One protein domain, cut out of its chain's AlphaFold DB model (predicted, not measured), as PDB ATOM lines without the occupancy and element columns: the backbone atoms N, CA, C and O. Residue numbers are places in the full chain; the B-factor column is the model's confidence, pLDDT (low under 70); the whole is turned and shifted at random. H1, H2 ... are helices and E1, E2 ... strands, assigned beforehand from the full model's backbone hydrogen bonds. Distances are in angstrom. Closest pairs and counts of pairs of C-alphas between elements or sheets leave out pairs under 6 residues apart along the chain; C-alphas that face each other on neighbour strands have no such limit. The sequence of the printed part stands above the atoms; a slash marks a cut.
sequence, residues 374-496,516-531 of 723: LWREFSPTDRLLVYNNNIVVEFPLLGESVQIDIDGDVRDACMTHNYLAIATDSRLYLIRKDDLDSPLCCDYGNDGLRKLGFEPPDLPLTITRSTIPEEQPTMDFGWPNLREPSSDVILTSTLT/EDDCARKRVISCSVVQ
ATOM      1  N   LEU A 374     -37.100 138.697  27.956       83.50
ATOM      2  CA  LEU A 374     -36.641 139.955  28.544       83.50
ATOM      3  C   LEU A 374     -37.702 141.051  28.380       83.50
ATOM      4  O   LEU A 374     -38.221 141.587  29.355       83.50
ATOM      5  N   TRP A 375     -38.084 141.353  27.136       85.62
ATOM      6  CA  TRP A 375     -39.184 142.270  26.829       85.62
ATOM      7  C   TRP A 375     -39.804 141.962  25.463       85.62
ATOM      8  O   TRP A 375     -39.392 141.055  24.739       85.62
ATOM      9  N   ARG A 376     -40.840 142.729  25.120       86.75
ATOM     10  CA  ARG A 376     -41.536 142.657  23.835       86.75
ATOM     11  C   ARG A 376     -41.779 144.049  23.278       86.75
ATOM     12  O   ARG A 376     -41.991 144.988  24.042       86.75
ATOM     13  N   GLU A 377     -41.793 144.155  21.960       83.06
ATOM     14  CA  GLU A 377     -42.056 145.396  21.237       83.06
ATOM     15  C   GLU A 377     -43.127 145.163  20.173       83.06
ATOM     16  O   GLU A 377     -43.292 144.051  19.662       83.06
ATOM     17  N   PHE A 378     -43.875 146.214  19.850       80.06
ATOM     18  CA  PHE A 378     -44.984 146.136  18.911       80.06
ATOM     19  C   PHE A 378     -44.810 147.150  17.799       80.06
ATOM     20  O   PHE A 378     -44.619 148.340  18.040       80.06
ATOM     21  N   SER A 379     -44.974 146.675  16.573       74.81
ATOM     22  CA  SER A 379     -45.273 147.519  15.426       74.81
ATOM     23  C   SER A 379     -46.756 147.368  15.058       74.81
ATOM     24  O   SER A 379     -47.438 146.483  15.577       74.81
ATOM     25  N   PRO A 380     -47.298 148.204  14.154       69.00
ATOM     26  CA  PRO A 380     -48.689 148.075  13.718       69.00
ATOM     27  C   PRO A 380     -49.040 146.717  13.087       69.00
ATOM     28  O   PRO A 380     -50.220 146.381  13.002       69.00
ATOM     29  N   THR A 381     -48.042 145.971  12.604       76.38
ATOM     30  CA  THR A 381     -48.231 144.728  11.843       76.38
ATOM     31  C   THR A 381     -47.570 143.513  12.482       76.38
ATOM     32  O   THR A 381     -48.077 142.405  12.315       76.38
ATOM     33  N   ASP A 382     -46.482 143.720  13.224       84.94
ATOM     34  CA  ASP A 382     -45.570 142.663  13.668       84.94
ATOM     35  C   ASP A 382     -45.235 142.815  15.158       84.94
ATOM     36  O   ASP A 382     -45.234 143.929  15.697       84.94
ATOM     37  N   ARG A 383     -44.880 141.702  15.804       87.00
ATOM     38  CA  ARG A 383     -44.477 141.643  17.217       87.00
ATOM     39  C   ARG A 383     -43.028 141.176  17.346       87.00
ATOM     40  O   ARG A 383     -42.644 140.190  16.724       87.00
ATOM     41  N   LEU A 384     -42.248 141.862  18.181       89.62
ATOM     42  CA  LEU A 384     -40.904 141.452  18.590       89.62
ATOM     43  C   LEU A 384     -40.952 140.821  19.975       89.62
ATOM     44  O   LEU A 384     -41.476 141.436  20.903       89.62
ATOM     45  N   LEU A 385     -40.349 139.653  20.134       89.88
ATOM     46  CA  LEU A 385     -40.094 139.031  21.428       89.88
ATOM     47  C   LEU A 385     -38.582 138.885  21.585       89.88
ATOM     48  O   LEU A 385     -37.935 138.254  20.749       89.88
ATOM     49  N   VAL A 386     -38.027 139.485  22.634       89.56
ATOM     50  CA  VAL A 386     -36.583 139.512  22.871       89.56
ATOM     51  C   VAL A 386     -36.236 138.587  24.032       89.56
ATOM     52  O   VAL A 386     -36.794 138.706  25.123       89.56
ATOM     53  N   TYR A 387     -35.303 137.675  23.785       88.94
ATOM     54  CA  TYR A 387     -34.686 136.776  24.758       88.94
ATOM     55  C   TYR A 387     -33.178 137.064  24.811       88.94
ATOM     56  O   TYR A 387     -32.672 137.877  24.039       88.94
ATOM     57  N   ASN A 388     -32.448 136.405  25.714       84.31
ATOM     58  CA  ASN A 388     -31.040 136.731  25.965       84.31
ATOM     59  C   ASN A 388     -30.147 136.593  24.717       84.31
ATOM     60  O   ASN A 388     -29.400 137.510  24.407       84.31
ATOM     61  N   ASN A 389     -30.260 135.497  23.961       83.88
ATOM     62  CA  ASN A 389     -29.418 135.221  22.779       83.88
ATOM     63  C   ASN A 389     -30.257 134.950  21.519       83.88
ATOM     64  O   ASN A 389     -29.773 134.411  20.523       83.88
ATOM     65  N   ASN A 390     -31.546 135.270  21.582       88.56
ATOM     66  CA  ASN A 390     -32.525 134.883  20.583       88.56
ATOM     67  C   ASN A 390     -33.614 135.949  20.483       88.56
ATOM     68  O   ASN A 390     -34.034 136.536  21.481       88.56
ATOM     69  N   ILE A 391     -34.084 136.196  19.268       91.06
ATOM     70  CA  ILE A 391     -35.202 137.089  19.003       91.06
ATOM     71  C   ILE A 391     -36.229 136.362  18.150       91.06
ATOM     72  O   ILE A 391     -35.901 135.752  17.135       91.06
ATOM     73  N   VAL A 392     -37.495 136.486  18.532       90.75
ATOM     74  CA  VAL A 392     -38.620 135.984  17.746       90.75
ATOM     75  C   VAL A 392     -39.389 137.165  17.171       90.75
ATOM     76  O   VAL A 392     -39.881 138.023  17.903       90.75
ATOM     77  N   VAL A 393     -39.499 137.205  15.848       91.12
ATOM     78  CA  VAL A 393     -40.343 138.146  15.112       91.12
ATOM     79  C   VAL A 393     -41.584 137.407  14.654       91.12
ATOM     80  O   VAL A 393     -41.502 136.445  13.893       91.12
ATOM     81  N   GLU A 394     -42.744 137.857  15.094       89.69
ATOM     82  CA  GLU A 394     -44.011 137.306  14.647       89.69
ATOM     83  C   GLU A 394     -44.681 138.240  13.650       89.69
ATOM     84  O   GLU A 394     -44.799 139.445  13.883       89.69
ATOM     85  N   PHE A 395     -45.195 137.638  12.582       87.94
ATOM     86  CA  PHE A 395     -45.989 138.258  11.534       87.94
ATOM     87  C   PHE A 395     -47.423 137.702  11.591       87.94
ATOM     88  O   PHE A 395     -47.784 136.830  10.796       87.94
ATOM     89  N   PRO A 396     -48.275 138.188  12.518       81.06
ATOM     90  CA  PRO A 396     -49.640 137.696  12.710       81.06
ATOM     91  C   PRO A 396     -50.479 137.656  11.432       81.06
ATOM     92  O   PRO A 396     -51.236 136.715  11.220       81.06
ATOM     93  N   LEU A 397     -50.325 138.654  10.554       79.50
ATOM     94  CA  LEU A 397     -51.050 138.722   9.280       79.50
ATOM     95  C   LEU A 397     -50.612 137.648   8.274       79.50
ATOM     96  O   LEU A 397     -51.386 137.302   7.384       79.50
ATOM     97  N   LEU A 398     -49.386 137.143   8.408       81.75
ATOM     98  CA  LEU A 398     -48.843 136.060   7.589       81.75
ATOM     99  C   LEU A 398     -49.007 134.689   8.264       81.75
ATOM    100  O   LEU A 398     -48.860 133.670   7.598       81.75
ATOM    101  N   GLY A 399     -49.331 134.647   9.563       82.12
ATOM    102  CA  GLY A 399     -49.343 133.412  10.353       82.12
ATOM    103  C   GLY A 399     -47.945 132.815  10.549       82.12
ATOM    104  O   GLY A 399     -47.815 131.623  10.829       82.12
ATOM    105  N   GLU A 400     -46.899 133.625  10.389       86.25
ATOM    106  CA  GLU A 400     -45.503 133.195  10.438       86.25
ATOM    107  C   GLU A 400     -44.800 133.764  11.671       86.25
ATOM    108  O   GLU A 400     -44.981 134.923  12.033       86.25
ATOM    109  N   SER A 401     -43.958 132.953  12.297       89.69
ATOM    110  CA  SER A 401     -43.027 133.364  13.345       89.69
ATOM    111  C   SER A 401     -41.613 132.996  12.917       89.69
ATOM    112  O   SER A 401     -41.366 131.865  12.493       89.69
ATOM    113  N   VAL A 402     -40.688 133.934  13.040       90.75
ATOM    114  CA  VAL A 402     -39.287 133.765  12.678       90.75
ATOM    115  C   VAL A 402     -38.442 133.919  13.928       90.75
ATOM    116  O   VAL A 402     -38.423 134.979  14.541       90.75
ATOM    117  N   GLN A 403     -37.721 132.866  14.277       91.38
ATOM    118  CA  GLN A 403     -36.704 132.872  15.313       91.38
ATOM    119  C   GLN A 403     -35.337 133.181  14.691       91.38
ATOM    120  O   GLN A 403     -34.982 132.587  13.670       91.38
ATOM    121  N   ILE A 404     -34.588 134.097  15.300       91.12
ATOM    122  CA  ILE A 404     -33.253 134.525  14.882       91.12
ATOM    123  C   ILE A 404     -32.316 134.342  16.074       91.12
ATOM    124  O   ILE A 404     -32.398 135.090  17.050       91.12
ATOM    125  N   ASP A 405     -31.412 133.369  15.978       89.06
ATOM    126  CA  ASP A 405     -30.388 133.143  16.996       89.06
ATOM    127  C   ASP A 405     -29.183 134.050  16.715       89.06
ATOM    128  O   ASP A 405     -28.675 134.108  15.587       89.06
ATOM    129  N   ILE A 406     -28.737 134.765  17.746       86.62
ATOM    130  CA  ILE A 406     -27.742 135.835  17.640       86.62
ATOM    131  C   ILE A 406     -26.466 135.418  18.362       86.62
ATOM    132  O   ILE A 406     -26.499 134.759  19.399       86.62
ATOM    133  N   ASP A 407     -25.327 135.812  17.796       80.50
ATOM    134  CA  ASP A 407     -24.033 135.619  18.436       80.50
ATOM    135  C   ASP A 407     -23.818 136.686  19.526       80.50
ATOM    136  O   ASP A 407     -23.632 137.871  19.233       80.50
ATOM    137  N   GLY A 408     -23.880 136.255  20.788       81.50
ATOM    138  CA  GLY A 408     -23.761 137.106  21.975       81.50
ATOM    139  C   GLY A 408     -25.094 137.430  22.655       81.50
ATOM    140  O   GLY A 408     -26.160 136.988  22.221       81.50
ATOM    141  N   ASP A 409     -25.012 138.186  23.750       87.00
ATOM    142  CA  ASP A 409     -26.178 138.606  24.526       87.00
ATOM    143  C   ASP A 409     -26.786 139.882  23.924       87.00
ATOM    144  O   ASP A 409     -26.078 140.837  23.581       87.00
ATOM    145  N   VAL A 410     -28.111 139.903  23.785       89.44
ATOM    146  CA  VAL A 410     -28.869 141.045  23.275       89.44
ATOM    147  C   VAL A 410     -28.892 142.138  24.340       89.44
ATOM    148  O   VAL A 410     -29.499 141.997  25.397       89.44
ATOM    149  N   ARG A 411     -28.245 143.264  24.036       90.12
ATOM    150  CA  ARG A 411     -28.261 144.475  24.866       90.12
ATOM    151  C   ARG A 411     -29.495 145.314  24.628       90.12
ATOM    152  O   ARG A 411     -30.027 145.893  25.572       90.12
ATOM    153  N   ASP A 412     -29.905 145.410  23.367       92.50
ATOM    154  CA  ASP A 412     -31.117 146.111  22.992       92.50
ATOM    155  C   ASP A 412     -31.598 145.720  21.589       92.50
ATOM    156  O   ASP A 412     -30.826 145.237  20.762       92.50
ATOM    157  N   ALA A 413     -32.868 145.963  21.286       92.81
ATOM    158  CA  ALA A 413     -33.446 145.730  19.968       92.81
ATOM    159  C   ALA A 413     -34.604 146.698  19.718       92.81
ATOM    160  O   ALA A 413     -35.289 147.095  20.656       92.81
ATOM    161  N   CYS A 414     -34.810 147.074  18.456       93.00
ATOM    162  CA  CYS A 414     -35.965 147.863  18.033       93.00
ATOM    163  C   CYS A 414     -36.362 147.554  16.590       93.00
ATOM    164  O   CYS A 414     -35.549 147.055  15.804       93.00
ATOM    165  N   MET A 415     -37.582 147.918  16.197       91.81
ATOM    166  CA  MET A 415     -38.048 147.724  14.822       91.81
ATOM    167  C   MET A 415     -38.706 148.957  14.214       91.81
ATOM    168  O   MET A 415     -39.403 149.721  14.876       91.81
ATOM    169  N   THR A 416     -38.514 149.119  12.913       91.50
ATOM    170  CA  THR A 416     -39.284 150.035  12.069       91.50
ATOM    171  C   THR A 416     -40.331 149.239  11.286       91.50
ATOM    172  O   THR A 416     -40.551 148.050  11.544       91.50
ATOM    173  N   HIS A 417     -40.993 149.858  10.304       85.56
ATOM    174  CA  HIS A 417     -41.924 149.127   9.450       85.56
ATOM    175  C   HIS A 417     -41.231 147.997   8.674       85.56
ATOM    176  O   HIS A 417     -41.743 146.883   8.672       85.56
ATOM    177  N   ASN A 418     -40.048 148.245   8.100       88.50
ATOM    178  CA  ASN A 418     -39.375 147.290   7.209       88.50
ATOM    179  C   ASN A 418     -38.073 146.690   7.765       88.50
ATOM    180  O   ASN A 418     -37.558 145.730   7.190       88.50
ATOM    181  N   TYR A 419     -37.523 147.232   8.853       91.44
ATOM    182  CA  TYR A 419     -36.234 146.805   9.401       91.44
ATOM    183  C   TYR A 419     -36.334 146.408  10.874       91.44
ATOM    184  O   TYR A 419     -37.187 146.877  11.628       91.44
ATOM    185  N   LEU A 420     -35.406 145.549  11.271       92.81
ATOM    186  CA  LEU A 420     -35.118 145.141  12.634       92.81
ATOM    187  C   LEU A 420     -33.662 145.510  12.933       92.81
ATOM    188  O   LEU A 420     -32.775 145.165  12.153       92.81
ATOM    189  N   ALA A 421     -33.415 146.207  14.039       93.56
ATOM    190  CA  ALA A 421     -32.072 146.504  14.524       93.56
ATOM    191  C   ALA A 421     -31.842 145.836  15.876       93.56
ATOM    192  O   ALA A 421     -32.711 145.887  16.746       93.56
ATOM    193  N   ILE A 422     -30.677 145.212  16.038       93.25
ATOM    194  CA  ILE A 422     -30.340 144.433  17.227       93.25
ATOM    195  C   ILE A 422     -28.913 144.746  17.651       93.25
ATOM    196  O   ILE A 422     -27.981 144.615  16.863       93.25
ATOM    197  N   ALA A 423     -28.752 145.151  18.899       91.69
ATOM    198  CA  ALA A 423     -27.502 145.518  19.534       91.69
ATOM    199  C   ALA A 423     -27.067 144.409  20.503       91.69
ATOM    200  O   ALA A 423     -27.841 144.022  21.378       91.69
ATOM    201  N   THR A 424     -25.834 143.916  20.370       90.06
ATOM    202  CA  THR A 424     -25.200 142.977  21.314       90.06
ATOM    203  C   THR A 424     -24.089 143.658  22.123       90.06
ATOM    204  O   THR A 424     -23.998 144.884  22.172       90.06
ATOM    205  N   ASP A 425     -23.216 142.911  22.793       83.38
ATOM    206  CA  ASP A 425     -22.057 143.500  23.478       83.38
ATOM    207  C   ASP A 425     -21.080 144.223  22.537       83.38
ATOM    208  O   ASP A 425     -20.415 145.173  22.948       83.38
ATOM    209  N   SER A 426     -20.969 143.768  21.285       78.31
ATOM    210  CA  SER A 426     -19.935 144.239  20.354       78.31
ATOM    211  C   SER A 426     -20.431 144.524  18.938       78.31
ATOM    212  O   SER A 426     -19.710 145.153  18.162       78.31
ATOM    213  N   ARG A 427     -21.628 144.049  18.571       87.38
ATOM    214  CA  ARG A 427     -22.127 144.054  17.189       87.38
ATOM    215  C   ARG A 427     -23.539 144.595  17.087       87.38
ATOM    216  O   ARG A 427     -24.403 144.293  17.905       87.38
ATOM    217  N   LEU A 428     -23.774 145.381  16.041       90.25
ATOM    218  CA  LEU A 428     -25.088 145.881  15.655       90.25
ATOM    219  C   LEU A 428     -25.513 145.167  14.388       90.25
ATOM    220  O   LEU A 428     -24.888 145.344  13.344       90.25
ATOM    221  N   TYR A 429     -26.603 144.422  14.474       91.44
ATOM    222  CA  TYR A 429     -27.257 143.784  13.348       91.44
ATOM    223  C   TYR A 429     -28.386 144.667  12.832       91.44
ATOM    224  O   TYR A 429     -29.154 145.242  13.602       91.44
ATOM    225  N   LEU A 430     -28.497 144.753  11.514       91.75
ATOM    226  CA  LEU A 430     -29.596 145.380  10.810       91.75
ATOM    227  C   LEU A 430     -30.146 144.390   9.788       91.75
ATOM    228  O   LEU A 430     -29.447 143.972   8.866       91.75
ATOM    229  N   ILE A 431     -31.411 144.029   9.954       91.38
ATOM    230  CA  ILE A 431     -32.061 142.967   9.197       91.38
ATOM    231  C   ILE A 431     -33.299 143.542   8.525       91.38
ATOM    232  O   ILE A 431     -34.094 144.247   9.146       91.38
ATOM    233  N   ARG A 432     -33.465 143.251   7.238       90.50
ATOM    234  CA  ARG A 432     -34.682 143.581   6.502       90.50
ATOM    235  C   ARG A 432     -35.729 142.504   6.727       90.50
ATOM    236  O   ARG A 432     -35.438 141.326   6.560       90.50
ATOM    237  N   LYS A 433     -36.960 142.898   7.058       88.75
ATOM    238  CA  LYS A 433     -38.054 141.947   7.317       88.75
ATOM    239  C   LYS A 433     -38.443 141.139   6.073       88.75
ATOM    240  O   LYS A 433     -38.906 140.013   6.209       88.75
ATOM    241  N   ASP A 434     -38.223 141.686   4.875       86.06
ATOM    242  CA  ASP A 434     -38.469 141.012   3.593       86.06
ATOM    243  C   ASP A 434     -37.289 140.162   3.086       86.06
ATOM    244  O   ASP A 434     -37.458 139.382   2.152       86.06
ATOM    245  N   ASP A 435     -36.109 140.291   3.698       87.69
ATOM    246  CA  ASP A 435     -34.874 139.586   3.325       87.69
ATOM    247  C   ASP A 435     -34.087 139.218   4.591       87.69
ATOM    248  O   ASP A 435     -32.994 139.719   4.865       87.69
ATOM    249  N   LEU A 436     -34.710 138.370   5.413       85.88
ATOM    250  CA  LEU A 436     -34.175 137.955   6.712       85.88
ATOM    251  C   LEU A 436     -32.869 137.164   6.578       85.88
ATOM    252  O   LEU A 436     -32.029 137.226   7.469       85.88
ATOM    253  N   ASP A 437     -32.683 136.458   5.460       84.69
ATOM    254  CA  ASP A 437     -31.524 135.595   5.209       84.69
ATOM    255  C   ASP A 437     -30.244 136.392   4.864       84.69
ATOM    256  O   ASP A 437     -29.154 135.819   4.820       84.69
ATOM    257  N   SER A 438     -30.356 137.714   4.670       86.62
ATOM    258  CA  SER A 438     -29.245 138.612   4.325       86.62
ATOM    259  C   SER A 438     -29.036 139.717   5.379       86.62
ATOM    260  O   SER A 438     -29.124 140.907   5.051       86.62
ATOM    261  N   PRO A 439     -28.774 139.376   6.659       90.06
ATOM    262  CA  PRO A 439     -28.544 140.375   7.693       90.06
ATOM    263  C   PRO A 439     -27.265 141.166   7.403       90.06
ATOM    264  O   PRO A 439     -26.286 140.645   6.868       90.06
ATOM    265  N   LEU A 440     -27.258 142.432   7.800       89.81
ATOM    266  CA  LEU A 440     -26.062 143.261   7.824       89.81
ATOM    267  C   LEU A 440     -25.612 143.433   9.268       89.81
ATOM    268  O   LEU A 440     -26.442 143.494  10.170       89.81
ATOM    269  N   CYS A 441     -24.313 143.546   9.497       89.12
ATOM    270  CA  CYS A 441     -23.753 143.810  10.809       89.12
ATOM    271  C   CYS A 441     -22.660 144.877  10.745       89.12
ATOM    272  O   CYS A 441     -22.102 145.163   9.685       89.12
ATOM    273  N   CYS A 442     -22.372 145.484  11.886       86.56
ATOM    274  CA  CYS A 442     -21.191 146.308  12.074       86.56
ATOM    275  C   CYS A 442     -20.735 146.222  13.529       86.56
ATOM    276  O   CYS A 442     -21.564 146.103  14.435       86.56
ATOM    277  N   ASP A 443     -19.429 146.292  13.757       83.06
ATOM    278  CA  ASP A 443     -18.895 146.374  15.110       83.06
ATOM    279  C   ASP A 443     -19.067 147.807  15.639       83.06
ATOM    280  O   ASP A 443     -18.776 148.789  14.944       83.06
ATOM    281  N   TYR A 444     -19.534 147.942  16.880       74.25
ATOM    282  CA  TYR A 444     -19.534 149.217  17.591       74.25
ATOM    283  C   TYR A 444     -18.819 149.041  18.934       74.25
ATOM    284  O   TYR A 444     -19.280 148.328  19.816       74.25
ATOM    285  N   GLY A 445     -17.644 149.664  19.082       59.81
ATOM    286  CA  GLY A 445     -16.884 149.616  20.332       59.81
ATOM    287  C   GLY A 445     -15.424 150.082  20.228       59.81
ATOM    288  O   GLY A 445     -14.696 149.706  19.314       59.81
ATOM    289  N   ASN A 446     -15.018 150.886  21.214       50.75
ATOM    290  CA  ASN A 446     -13.675 151.321  21.641       50.75
ATOM    291  C   ASN A 446     -12.773 152.202  20.760       50.75
ATOM    292  O   ASN A 446     -11.932 152.879  21.346       50.75
ATOM    293  N   ASP A 447     -12.930 152.293  19.438       44.53
ATOM    294  CA  ASP A 447     -12.037 153.144  18.609       44.53
ATOM    295  C   ASP A 447     -12.730 154.333  17.929       44.53
ATOM    296  O   ASP A 447     -12.282 154.863  16.909       44.53
ATOM    297  N   GLY A 448     -13.811 154.813  18.548       47.38
ATOM    298  CA  GLY A 448     -14.558 155.971  18.086       47.38
ATOM    299  C   GLY A 448     -15.339 155.645  16.820       47.38
ATOM    300  O   GLY A 448     -14.781 155.307  15.784       47.38
ATOM    301  N   LEU A 449     -16.658 155.800  16.893       51.41
ATOM    302  CA  LEU A 449     -17.634 155.593  15.820       51.41
ATOM    303  C   LEU A 449     -17.438 156.520  14.596       51.41
ATOM    304  O   LEU A 449     -18.316 157.291  14.198       51.41
ATOM    305  N   ARG A 450     -16.267 156.452  13.968       51.72
ATOM    306  CA  ARG A 450     -15.901 157.107  12.722       51.72
ATOM    307  C   ARG A 450     -16.254 156.142  11.599       51.72
ATOM    308  O   ARG A 450     -15.413 155.410  11.102       51.72
ATOM    309  N   LYS A 451     -17.528 156.242  11.207       58.97
ATOM    310  CA  LYS A 451     -18.258 155.452  10.200       58.97
ATOM    311  C   LYS A 451     -18.589 154.030  10.650       58.97
ATOM    312  O   LYS A 451     -17.794 153.117  10.497       58.97
ATOM    313  N   LEU A 452     -19.834 153.857  11.091       72.06
ATOM    314  CA  LEU A 452     -20.512 152.564  11.036       72.06
ATOM    315  C   LEU A 452     -20.604 152.146   9.559       72.06
ATOM    316  O   LEU A 452     -21.239 152.840   8.756       72.06
ATOM    317  N   GLY A 453     -19.905 151.074   9.199       75.81
ATOM    318  CA  GLY A 453     -19.985 150.425   7.895       75.81
ATOM    319  C   GLY A 453     -20.707 149.099   8.063       75.81
ATOM    320  O   GLY A 453     -20.247 148.260   8.823       75.81
ATOM    321  N   PHE A 454     -21.850 148.946   7.401       84.31
ATOM    322  CA  PHE A 454     -22.637 147.720   7.466       84.31
ATOM    323  C   PHE A 454     -22.168 146.739   6.395       84.31
ATOM    324  O   PHE A 454     -22.198 147.062   5.206       84.31
ATOM    325  N   GLU A 455     -21.775 145.548   6.827       85.06
ATOM    326  CA  GLU A 455     -21.291 144.459   5.981       85.06
ATOM    327  C   GLU A 455     -22.006 143.149   6.355       85.06
ATOM    328  O   GLU A 455     -22.520 143.029   7.470       85.06
ATOM    329  N   PRO A 456     -22.102 142.160   5.452       85.06
ATOM    330  CA  PRO A 456     -22.620 140.843   5.811       85.06
ATOM    331  C   PRO A 456     -21.793 140.230   6.955       85.06
ATOM    332  O   PRO A 456     -20.568 140.365   6.934       85.06
ATOM    333  N   PRO A 457     -22.415 139.561   7.940       83.12
ATOM    334  CA  PRO A 457     -21.679 138.957   9.042       83.12
ATOM    335  C   PRO A 457     -20.782 137.815   8.560       83.12
ATOM    336  O   PRO A 457     -21.140 137.073   7.645       83.12
ATOM    337  N   ASP A 458     -19.635 137.645   9.225       80.56
ATOM    338  CA  ASP A 458     -18.673 136.572   8.928       80.56
ATOM    339  C   ASP A 458     -19.312 135.174   9.015       80.56
ATOM    340  O   ASP A 458     -18.958 134.257   8.274       80.56
ATOM    341  N   LEU A 459     -20.258 135.024   9.945       77.56
ATOM    342  CA  LEU A 459     -21.055 133.826  10.172       77.56
ATOM    343  C   LEU A 459     -22.533 134.164   9.948       77.56
ATOM    344  O   LEU A 459     -23.019 135.143  10.520       77.56
ATOM    345  N   PRO A 460     -23.265 133.374   9.140       77.62
ATOM    346  CA  PRO A 460     -24.688 133.595   8.947       77.62
ATOM    347  C   PRO A 460     -25.440 133.353  10.258       77.62
ATOM    348  O   PRO A 460     -25.134 132.416  10.999       77.62
ATOM    349  N   LEU A 461     -26.445 134.188  10.523       84.50
ATOM    350  CA  LEU A 461     -27.358 133.977  11.643       84.50
ATOM    351  C   LEU A 461     -28.193 132.714  11.403       84.50
ATOM    352  O   LEU A 461     -28.547 132.395  10.264       84.50
ATOM    353  N   THR A 462     -28.522 132.000  12.478       85.94
ATOM    354  CA  THR A 462     -29.419 130.844  12.381       85.94
ATOM    355  C   THR A 462     -30.855 131.344  12.419       85.94
ATOM    356  O   THR A 462     -31.271 131.973  13.389       85.94
ATOM    357  N   ILE A 463     -31.604 131.087  11.345       87.25
ATOM    358  CA  ILE A 463     -32.979 131.563  11.181       87.25
ATOM    359  C   ILE A 463     -33.906 130.363  11.060       87.25
ATOM    360  O   ILE A 463     -33.789 129.560  10.132       87.25
ATOM    361  N   THR A 464     -34.856 130.263  11.983       87.56
ATOM    362  CA  THR A 464     -35.857 129.195  12.004       87.56
ATOM    363  C   THR A 464     -37.240 129.791  11.787       87.56
ATOM    364  O   THR A 464     -37.665 130.678  12.519       87.56
ATOM    365  N   ARG A 465     -37.956 129.305  10.770       87.88
ATOM    366  CA  ARG A 465     -39.327 129.731  10.454       87.88
ATOM    367  C   ARG A 465     -40.317 128.690  10.977       87.88
ATOM    368  O   ARG A 465     -40.148 127.499  10.723       87.88
ATOM    369  N   SER A 466     -41.354 129.139  11.669       86.06
ATOM    370  CA  SER A 466     -42.455 128.305  12.164       86.06
ATOM    371  C   SER A 466     -43.805 128.974  11.926       86.06
ATOM    372  O   SER A 466     -43.895 130.184  11.733       86.06
ATOM    373  N   THR A 467     -44.869 128.176  11.916       83.06
ATOM    374  CA  THR A 467     -46.251 128.660  11.817       83.06
ATOM    375  C   THR A 467     -46.788 129.012  13.197       83.06
ATOM    376  O   THR A 467     -46.638 128.221  14.131       83.06
ATOM    377  N   ILE A 468     -47.460 130.155  13.313       72.12
ATOM    378  CA  ILE A 468     -48.181 130.530  14.532       72.12
ATOM    379  C   ILE A 468     -49.406 129.599  14.653       72.12
ATOM    380  O   ILE A 468     -50.161 129.486  13.684       72.12
ATOM    381  N   PRO A 469     -49.609 128.892  15.785       55.06
ATOM    382  CA  PRO A 469     -50.793 128.055  15.997       55.06
ATOM    383  C   PRO A 469     -52.092 128.852  15.787       55.06
ATOM    384  O   PRO A 469     -52.167 130.003  16.210       55.06
ATOM    385  N   GLU A 470     -53.118 128.246  15.169       49.34
ATOM    386  CA  GLU A 470     -54.462 128.830  14.972       49.34
ATOM    387  C   GLU A 470     -55.240 128.965  16.303       49.34
ATOM    388  O   GLU A 470     -56.343 128.451  16.473       49.34
ATOM    389  N   GLU A 471     -54.685 129.663  17.282       44.53
ATOM    390  CA  GLU A 471     -55.497 130.326  18.293       44.53
ATOM    391  C   GLU A 471     -55.888 131.674  17.690       44.53
ATOM    392  O   GLU A 471     -55.032 132.358  17.131       44.53
ATOM    393  N   GLN A 472     -57.180 132.029  17.707       39.88
ATOM    394  CA  GLN A 472     -57.652 133.313  17.179       39.88
ATOM    395  C   GLN A 472     -56.704 134.419  17.659       39.88
ATOM    396  O   GLN A 472     -56.649 134.640  18.871       39.88
ATOM    397  N   PRO A 473     -55.953 135.106  16.775       35.72
ATOM    398  CA  PRO A 473     -55.143 136.214  17.220       35.72
ATOM    399  C   PRO A 473     -56.144 137.304  17.562       35.72
ATOM    400  O   PRO A 473     -56.613 138.050  16.700       35.72
ATOM    401  N   THR A 474     -56.533 137.388  18.829       41.44
ATOM    402  CA  THR A 474     -57.036 138.644  19.345       41.44
ATOM    403  C   THR A 474     -55.942 139.649  19.009       41.44
ATOM    404  O   THR A 474     -54.835 139.540  19.529       41.44
ATOM    405  N   MET A 475     -56.224 140.617  18.131       47.88
ATOM    406  CA  MET A 475     -55.337 141.759  17.846       47.88
ATOM    407  C   MET A 475     -55.022 142.598  19.104       47.88
ATOM    408  O   MET A 475     -54.439 143.676  19.006       47.88
ATOM    409  N   ASP A 476     -55.422 142.145  20.291       52.25
ATOM    410  CA  ASP A 476     -54.929 142.672  21.544       52.25
ATOM    411  C   ASP A 476     -53.589 142.019  21.875       52.25
ATOM    412  O   ASP A 476     -53.493 140.964  22.496       52.25
ATOM    413  N   PHE A 477     -52.530 142.685  21.435       57.62
ATOM    414  CA  PHE A 477     -51.149 142.278  21.643       57.62
ATOM    415  C   PHE A 477     -50.681 142.328  23.116       57.62
ATOM    416  O   PHE A 477     -49.518 142.037  23.399       57.62
ATOM    417  N   GLY A 478     -51.564 142.664  24.066       65.88
ATOM    418  CA  GLY A 478     -51.205 142.915  25.464       65.88
ATOM    419  C   GLY A 478     -50.340 144.171  25.629       65.88
ATOM    420  O   GLY A 478     -49.936 144.806  24.649       65.88
ATOM    421  N   TRP A 479     -50.103 144.606  26.863       74.12
ATOM    422  CA  TRP A 479     -49.206 145.739  27.118       74.12
ATOM    423  C   TRP A 479     -47.741 145.280  27.062       74.12
ATOM    424  O   TRP A 479     -47.456 144.128  27.402       74.12
ATOM    425  N   PRO A 480     -46.814 146.124  26.575       66.56
ATOM    426  CA  PRO A 480     -45.403 145.771  26.559       66.56
ATOM    427  C   PRO A 480     -44.885 145.613  27.990       66.56
ATOM    428  O   PRO A 480     -45.315 146.319  28.903       66.56
ATOM    429  N   ASN A 481     -43.960 144.671  28.176       71.00
ATOM    430  CA  ASN A 481     -43.205 144.576  29.420       71.00
ATOM    431  C   ASN A 481     -42.247 145.764  29.528       71.00
ATOM    432  O   ASN A 481     -41.850 146.340  28.512       71.00
ATOM    433  N   LEU A 482     -41.835 146.083  30.757       70.88
ATOM    434  CA  LEU A 482     -40.793 147.074  30.986       70.88
ATOM    435  C   LEU A 482     -39.527 146.698  30.211       70.88
ATOM    436  O   LEU A 482     -38.911 145.667  30.459       70.88
ATOM    437  N   ARG A 483     -39.138 147.577  29.292       81.31
ATOM    438  CA  ARG A 483     -37.844 147.520  28.625       81.31
ATOM    439  C   ARG A 483     -36.791 148.156  29.529       81.31
ATOM    440  O   ARG A 483     -36.930 149.321  29.904       81.31
ATOM    441  N   GLU A 484     -35.741 147.406  29.843       75.12
ATOM    442  CA  GLU A 484     -34.593 147.866  30.635       75.12
ATOM    443  C   GLU A 484     -33.300 147.685  29.825       75.12
ATOM    444  O   GLU A 484     -32.530 146.760  30.078       75.12
ATOM    445  N   PRO A 485     -33.072 148.524  28.797       74.19
ATOM    446  CA  PRO A 485     -31.876 148.407  27.978       74.19
ATOM    447  C   PRO A 485     -30.648 148.818  28.793       74.19
ATOM    448  O   PRO A 485     -30.735 149.599  29.747       74.19
ATOM    449  N   SER A 486     -29.471 148.328  28.401       76.69
ATOM    450  CA  SER A 486     -28.233 148.756  29.055       76.69
ATOM    451  C   SER A 486     -28.012 150.263  28.865       76.69
ATOM    452  O   SER A 486     -28.156 150.773  27.759       76.69
ATOM    453  N   SER A 487     -27.594 150.990  29.908       74.81
ATOM    454  CA  SER A 487     -27.352 152.445  29.803       74.81
ATOM    455  C   SER A 487     -26.280 152.828  28.777       74.81
ATOM    456  O   SER A 487     -26.148 153.995  28.397       74.81
ATOM    457  N   ASP A 488     -25.470 151.854  28.374       85.38
ATOM    458  CA  ASP A 488     -24.334 152.052  27.487       85.38
ATOM    459  C   ASP A 488     -24.741 151.956  26.013       85.38
ATOM    460  O   ASP A 488     -24.091 152.560  25.158       85.38
ATOM    461  N   VAL A 489     -25.837 151.247  25.723       90.50
ATOM    462  CA  VAL A 489     -26.354 151.023  24.371       90.50
ATOM    463  C   VAL A 489     -27.875 151.039  24.394       90.50
ATOM    464  O   VAL A 489     -28.494 150.156  24.985       90.50
ATOM    465  N   ILE A 490     -28.468 152.021  23.715       93.56
ATOM    466  CA  ILE A 490     -29.923 152.174  23.614       93.56
ATOM    467  C   ILE A 490     -30.304 152.324  22.144       93.56
ATOM    468  O   ILE A 490     -29.771 153.175  21.428       93.56
ATOM    469  N   LEU A 491     -31.259 151.525  21.697       94.38
ATOM    470  CA  LEU A 491     -31.878 151.610  20.385       94.38
ATOM    471  C   LEU A 491     -33.264 152.253  20.496       94.38
ATOM    472  O   LEU A 491     -34.013 152.035  21.442       94.38
ATOM    473  N   THR A 492     -33.661 153.051  19.517       94.88
ATOM    474  CA  THR A 492     -35.057 153.485  19.400       94.88
ATOM    475  C   THR A 492     -35.402 153.728  17.944       94.88
ATOM    476  O   THR A 492     -34.545 154.134  17.156       94.88
ATOM    477  N   SER A 493     -36.651 153.481  17.573       94.56
ATOM    478  CA  SER A 493     -37.105 153.570  16.194       94.56
ATOM    479  C   SER A 493     -38.396 154.362  16.080       94.56
ATOM    480  O   SER A 493     -39.375 154.105  16.771       94.56
ATOM    481  N   THR A 494     -38.419 155.312  15.148       93.62
ATOM    482  CA  THR A 494     -39.685 155.811  14.606       93.62
ATOM    483  C   THR A 494     -40.241 154.785  13.610       93.62
ATOM    484  O   THR A 494     -39.655 153.720  13.412       93.62
ATOM    485  N   LEU A 495     -41.324 155.090  12.890       89.56
ATOM    486  CA  LEU A 495     -41.807 154.189  11.831       89.56
ATOM    487  C   LEU A 495     -40.771 153.935  10.725       89.56
ATOM    488  O   LEU A 495     -40.836 152.908  10.053       89.56
ATOM    489  N   THR A 496     -39.837 154.869  10.528       89.81
ATOM    490  CA  THR A 496     -38.926 154.890   9.375       89.81
ATOM    491  C   THR A 496     -37.466 155.124   9.737       89.81
ATOM    492  O   THR A 496     -36.607 155.054   8.865       89.81
ATOM    493  N   GLU A 516     -35.541 154.996   6.319       86.75
ATOM    494  CA  GLU A 516     -36.018 154.034   5.324       86.75
ATOM    495  C   GLU A 516     -36.228 154.672   3.947       86.75
ATOM    496  O   GLU A 516     -35.802 154.094   2.949       86.75
ATOM    497  N   ASP A 517     -36.781 155.887   3.876       81.88
ATOM    498  CA  ASP A 517     -37.026 156.586   2.608       81.88
ATOM    499  C   ASP A 517     -35.722 157.009   1.921       81.88
ATOM    500  O   ASP A 517     -35.612 157.017   0.689       81.88
ATOM    501  N   ASP A 518     -34.718 157.399   2.710       79.25
ATOM    502  CA  ASP A 518     -33.376 157.700   2.210       79.25
ATOM    503  C   ASP A 518     -32.658 156.426   1.744       79.25
ATOM    504  O   ASP A 518     -32.039 156.422   0.673       79.25
ATOM    505  N   CYS A 519     -32.773 155.342   2.515       78.69
ATOM    506  CA  CYS A 519     -32.177 154.046   2.202       78.69
ATOM    507  C   CYS A 519     -32.803 153.441   0.938       78.69
ATOM    508  O   CYS A 519     -32.078 152.998   0.051       78.69
ATOM    509  N   ALA A 520     -34.126 153.518   0.779       76.19
ATOM    510  CA  ALA A 520     -34.830 153.048  -0.411       76.19
ATOM    511  C   ALA A 520     -34.364 153.768  -1.690       76.19
ATOM    512  O   ALA A 520     -34.212 153.141  -2.740       76.19
ATOM    513  N   ARG A 521     -34.078 155.077  -1.609       77.44
ATOM    514  CA  ARG A 521     -33.596 155.876  -2.750       77.44
ATOM    515  C   ARG A 521     -32.123 155.648  -3.077       77.44
ATOM    516  O   ARG A 521     -31.768 155.575  -4.249       77.44
ATOM    517  N   LYS A 522     -31.257 155.589  -2.061       77.88
ATOM    518  CA  LYS A 522     -29.795 155.521  -2.243       77.88
ATOM    519  C   LYS A 522     -29.252 154.093  -2.265       77.88
ATOM    520  O   LYS A 522     -28.141 153.895  -2.740       77.88
ATOM    521  N   ARG A 523     -30.017 153.122  -1.753       75.88
ATOM    522  CA  ARG A 523     -29.615 151.725  -1.493       75.88
ATOM    523  C   ARG A 523     -28.336 151.616  -0.658       75.88
ATOM    524  O   ARG A 523     -27.572 150.670  -0.805       75.88
ATOM    525  N   VAL A 524     -28.096 152.613   0.191       74.81
ATOM    526  CA  VAL A 524     -26.925 152.724   1.065       74.81
ATOM    527  C   VAL A 524     -27.406 153.160   2.440       74.81
ATOM    528  O   VAL A 524     -28.140 154.144   2.559       74.81
ATOM    529  N   ILE A 525     -26.953 152.451   3.471       79.75
ATOM    530  CA  ILE A 525     -27.157 152.829   4.869       79.75
ATOM    531  C   ILE A 525     -26.146 153.923   5.204       79.75
ATOM    532  O   ILE A 525     -24.937 153.700   5.183       79.75
ATOM    533  N   SER A 526     -26.638 155.134   5.463       77.56
ATOM    534  CA  SER A 526     -25.797 156.286   5.788       77.56
ATOM    535  C   SER A 526     -26.024 156.723   7.228       77.56
ATOM    536  O   SER A 526     -27.002 157.417   7.520       77.56
ATOM    537  N   CYS A 527     -25.085 156.363   8.099       84.88
ATOM    538  CA  CYS A 527     -25.105 156.788   9.490       84.88
ATOM    539  C   CYS A 527     -24.701 158.258   9.619       84.88
ATOM    540  O   CYS A 527     -23.706 158.699   9.038       84.88
ATOM    541  N   SER A 528     -25.450 159.012  10.417       85.06
ATOM    542  CA  SER A 528     -25.159 160.410  10.725       85.06
ATOM    543  C   SER A 528     -25.266 160.652  12.222       85.06
ATOM    544  O   SER A 528     -26.294 160.340  12.825       85.06
ATOM    545  N   VAL A 529     -24.223 161.236  12.810       84.69
ATOM    546  CA  VAL A 529     -24.259 161.696  14.201       84.69
ATOM    547  C   VAL A 529     -25.258 162.845  14.306       84.69
ATOM    548  O   VAL A 529     -25.221 163.774  13.498       84.69
ATOM    549  N   VAL A 530     -26.168 162.741  15.268       86.25
ATOM    550  CA  VAL A 530     -27.072 163.823  15.655       86.25
ATOM    551  C   VAL A 530     -26.277 164.769  16.548       86.25
ATOM    552  O   VAL A 530     -25.548 164.305  17.424       86.25
ATOM    553  N   GLN A 531     -26.381 166.079  16.318       80.62
ATOM    554  CA  GLN A 531     -25.729 167.043  17.202       80.62
ATOM    555  C   GLN A 531     -26.313 166.895  18.611       80.62
ATOM    556  O   GLN A 531     -27.535 166.943  18.785       80.62
TER     557      GLN A 531
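AT A GLANCE: This is residues 374 to 496 and 516 to 531 of the 723 residues of the protein "C2H2-type domain-containing protein" of Nippostrongylus brasiliensis (UniProt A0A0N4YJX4). Two antiparallel sheets stand face to face as a sandwich, E1 to E4 with E9 in one and E5 to E8 in the other, their strands nearly aligned at 21 degrees. E10 packs on E5 and E6 from the side away from the first sheet, H1 lies away from both sheets, and two long links run out at opposite ends of the longest axis. The 139 printed residues hold ten named strands, E1 to E10, and then one named helix, H1; the sheet orders are E1 E2 E3 E4 E9 and E5 E6 E7 E8. The class is mostly strand, with 62 of the 139 residues in named elements, under half. The whole is compact, with a radius of gyration of the C-alphas of 15.3 A and spans of 49 by 33 by 32 A.

HOW THE PARTS SIT: E1, residues 375 to 378, forms a hairpin with E2, residues 383 to 386, with N 377 and O 384 2.9 A apart, within hydrogen-bond range. E2 forms a hairpin with E3, residues 390 to 395, with N 385 and O 392 at 2.8 A. E3 forms a hairpin with E4, residues 400 to 405, with N 393 and O 402 at 2.8 A. These four make a meander, each strand the antiparallel neighbour of the one before. E5, residues 412 to 415, begins a second meander with E6, residues 419 to 423, E7, residues 427 to 432, and E8, residues 435 to 443. Its backbone pairs within hydrogen-bond range include N 414 and O 421 at 3.0 A, N 422 and O 429 at 2.9 A, and N 430 and O 440 at 2.8 A. E8 bends by 62 degrees at residue 438. E9, residues 462 to 467, is the antiparallel neighbour of E4 at 159 degrees, with N 403 and O 464 at 2.8 A. Across the sandwich, two sheets face to face with best planes 11 degrees apart, the closest C-alphas of E1 and E5 are those of Glu 377 and Cys 414, 7.3 A apart. Those of E8 and E9 are Asp 437 and Ile 463, 7.4 A apart. E10, residues 489 to 493, pairs with no named strand; its closest C-alpha pair with E5 is Cys 414 and Thr 492, 5.9 A apart. H1, residues 516 to 522, is on neither sheet and only just apart from E6, at 8.3 A; every O i to N i+4 pair in it is within hydrogen-bond range.

IN THESE COORDINATES: E1 begins at C-alpha 375, at (-39.184, 142.270, 26.829), and is 10.5 A long; E2 is 9.9 A. E3 measures 16.6 A, E4 16.5 A, E5 10.8 A, E6 13.4 A and E7 16.5 A. E8, the longest strand by residues, runs 21.0 A to C-alpha 443 at (-18.895, 146.374, 15.110). E9 measures 17.0 A and E10 13.7 A. H1 measures 9.9 A and ends at C-alpha 522, at (-29.795, 155.521, -2.243).

THE WHOLE: The two C-alphas farthest apart, those of Asp 447 and Gln 472, are 49.8 A apart and lie in the long links E8 to E9 and E9 to E10. Residues 497 to 515 are not printed, and C-alphas 496 and 516 are 5.1 A apart across this cut, which lies in the link E10 to H1. The mean pLDDT of the printed part is 80.6; under 70 are residue 380, residues 445 to 451, residues 469 to 478 and residue 480.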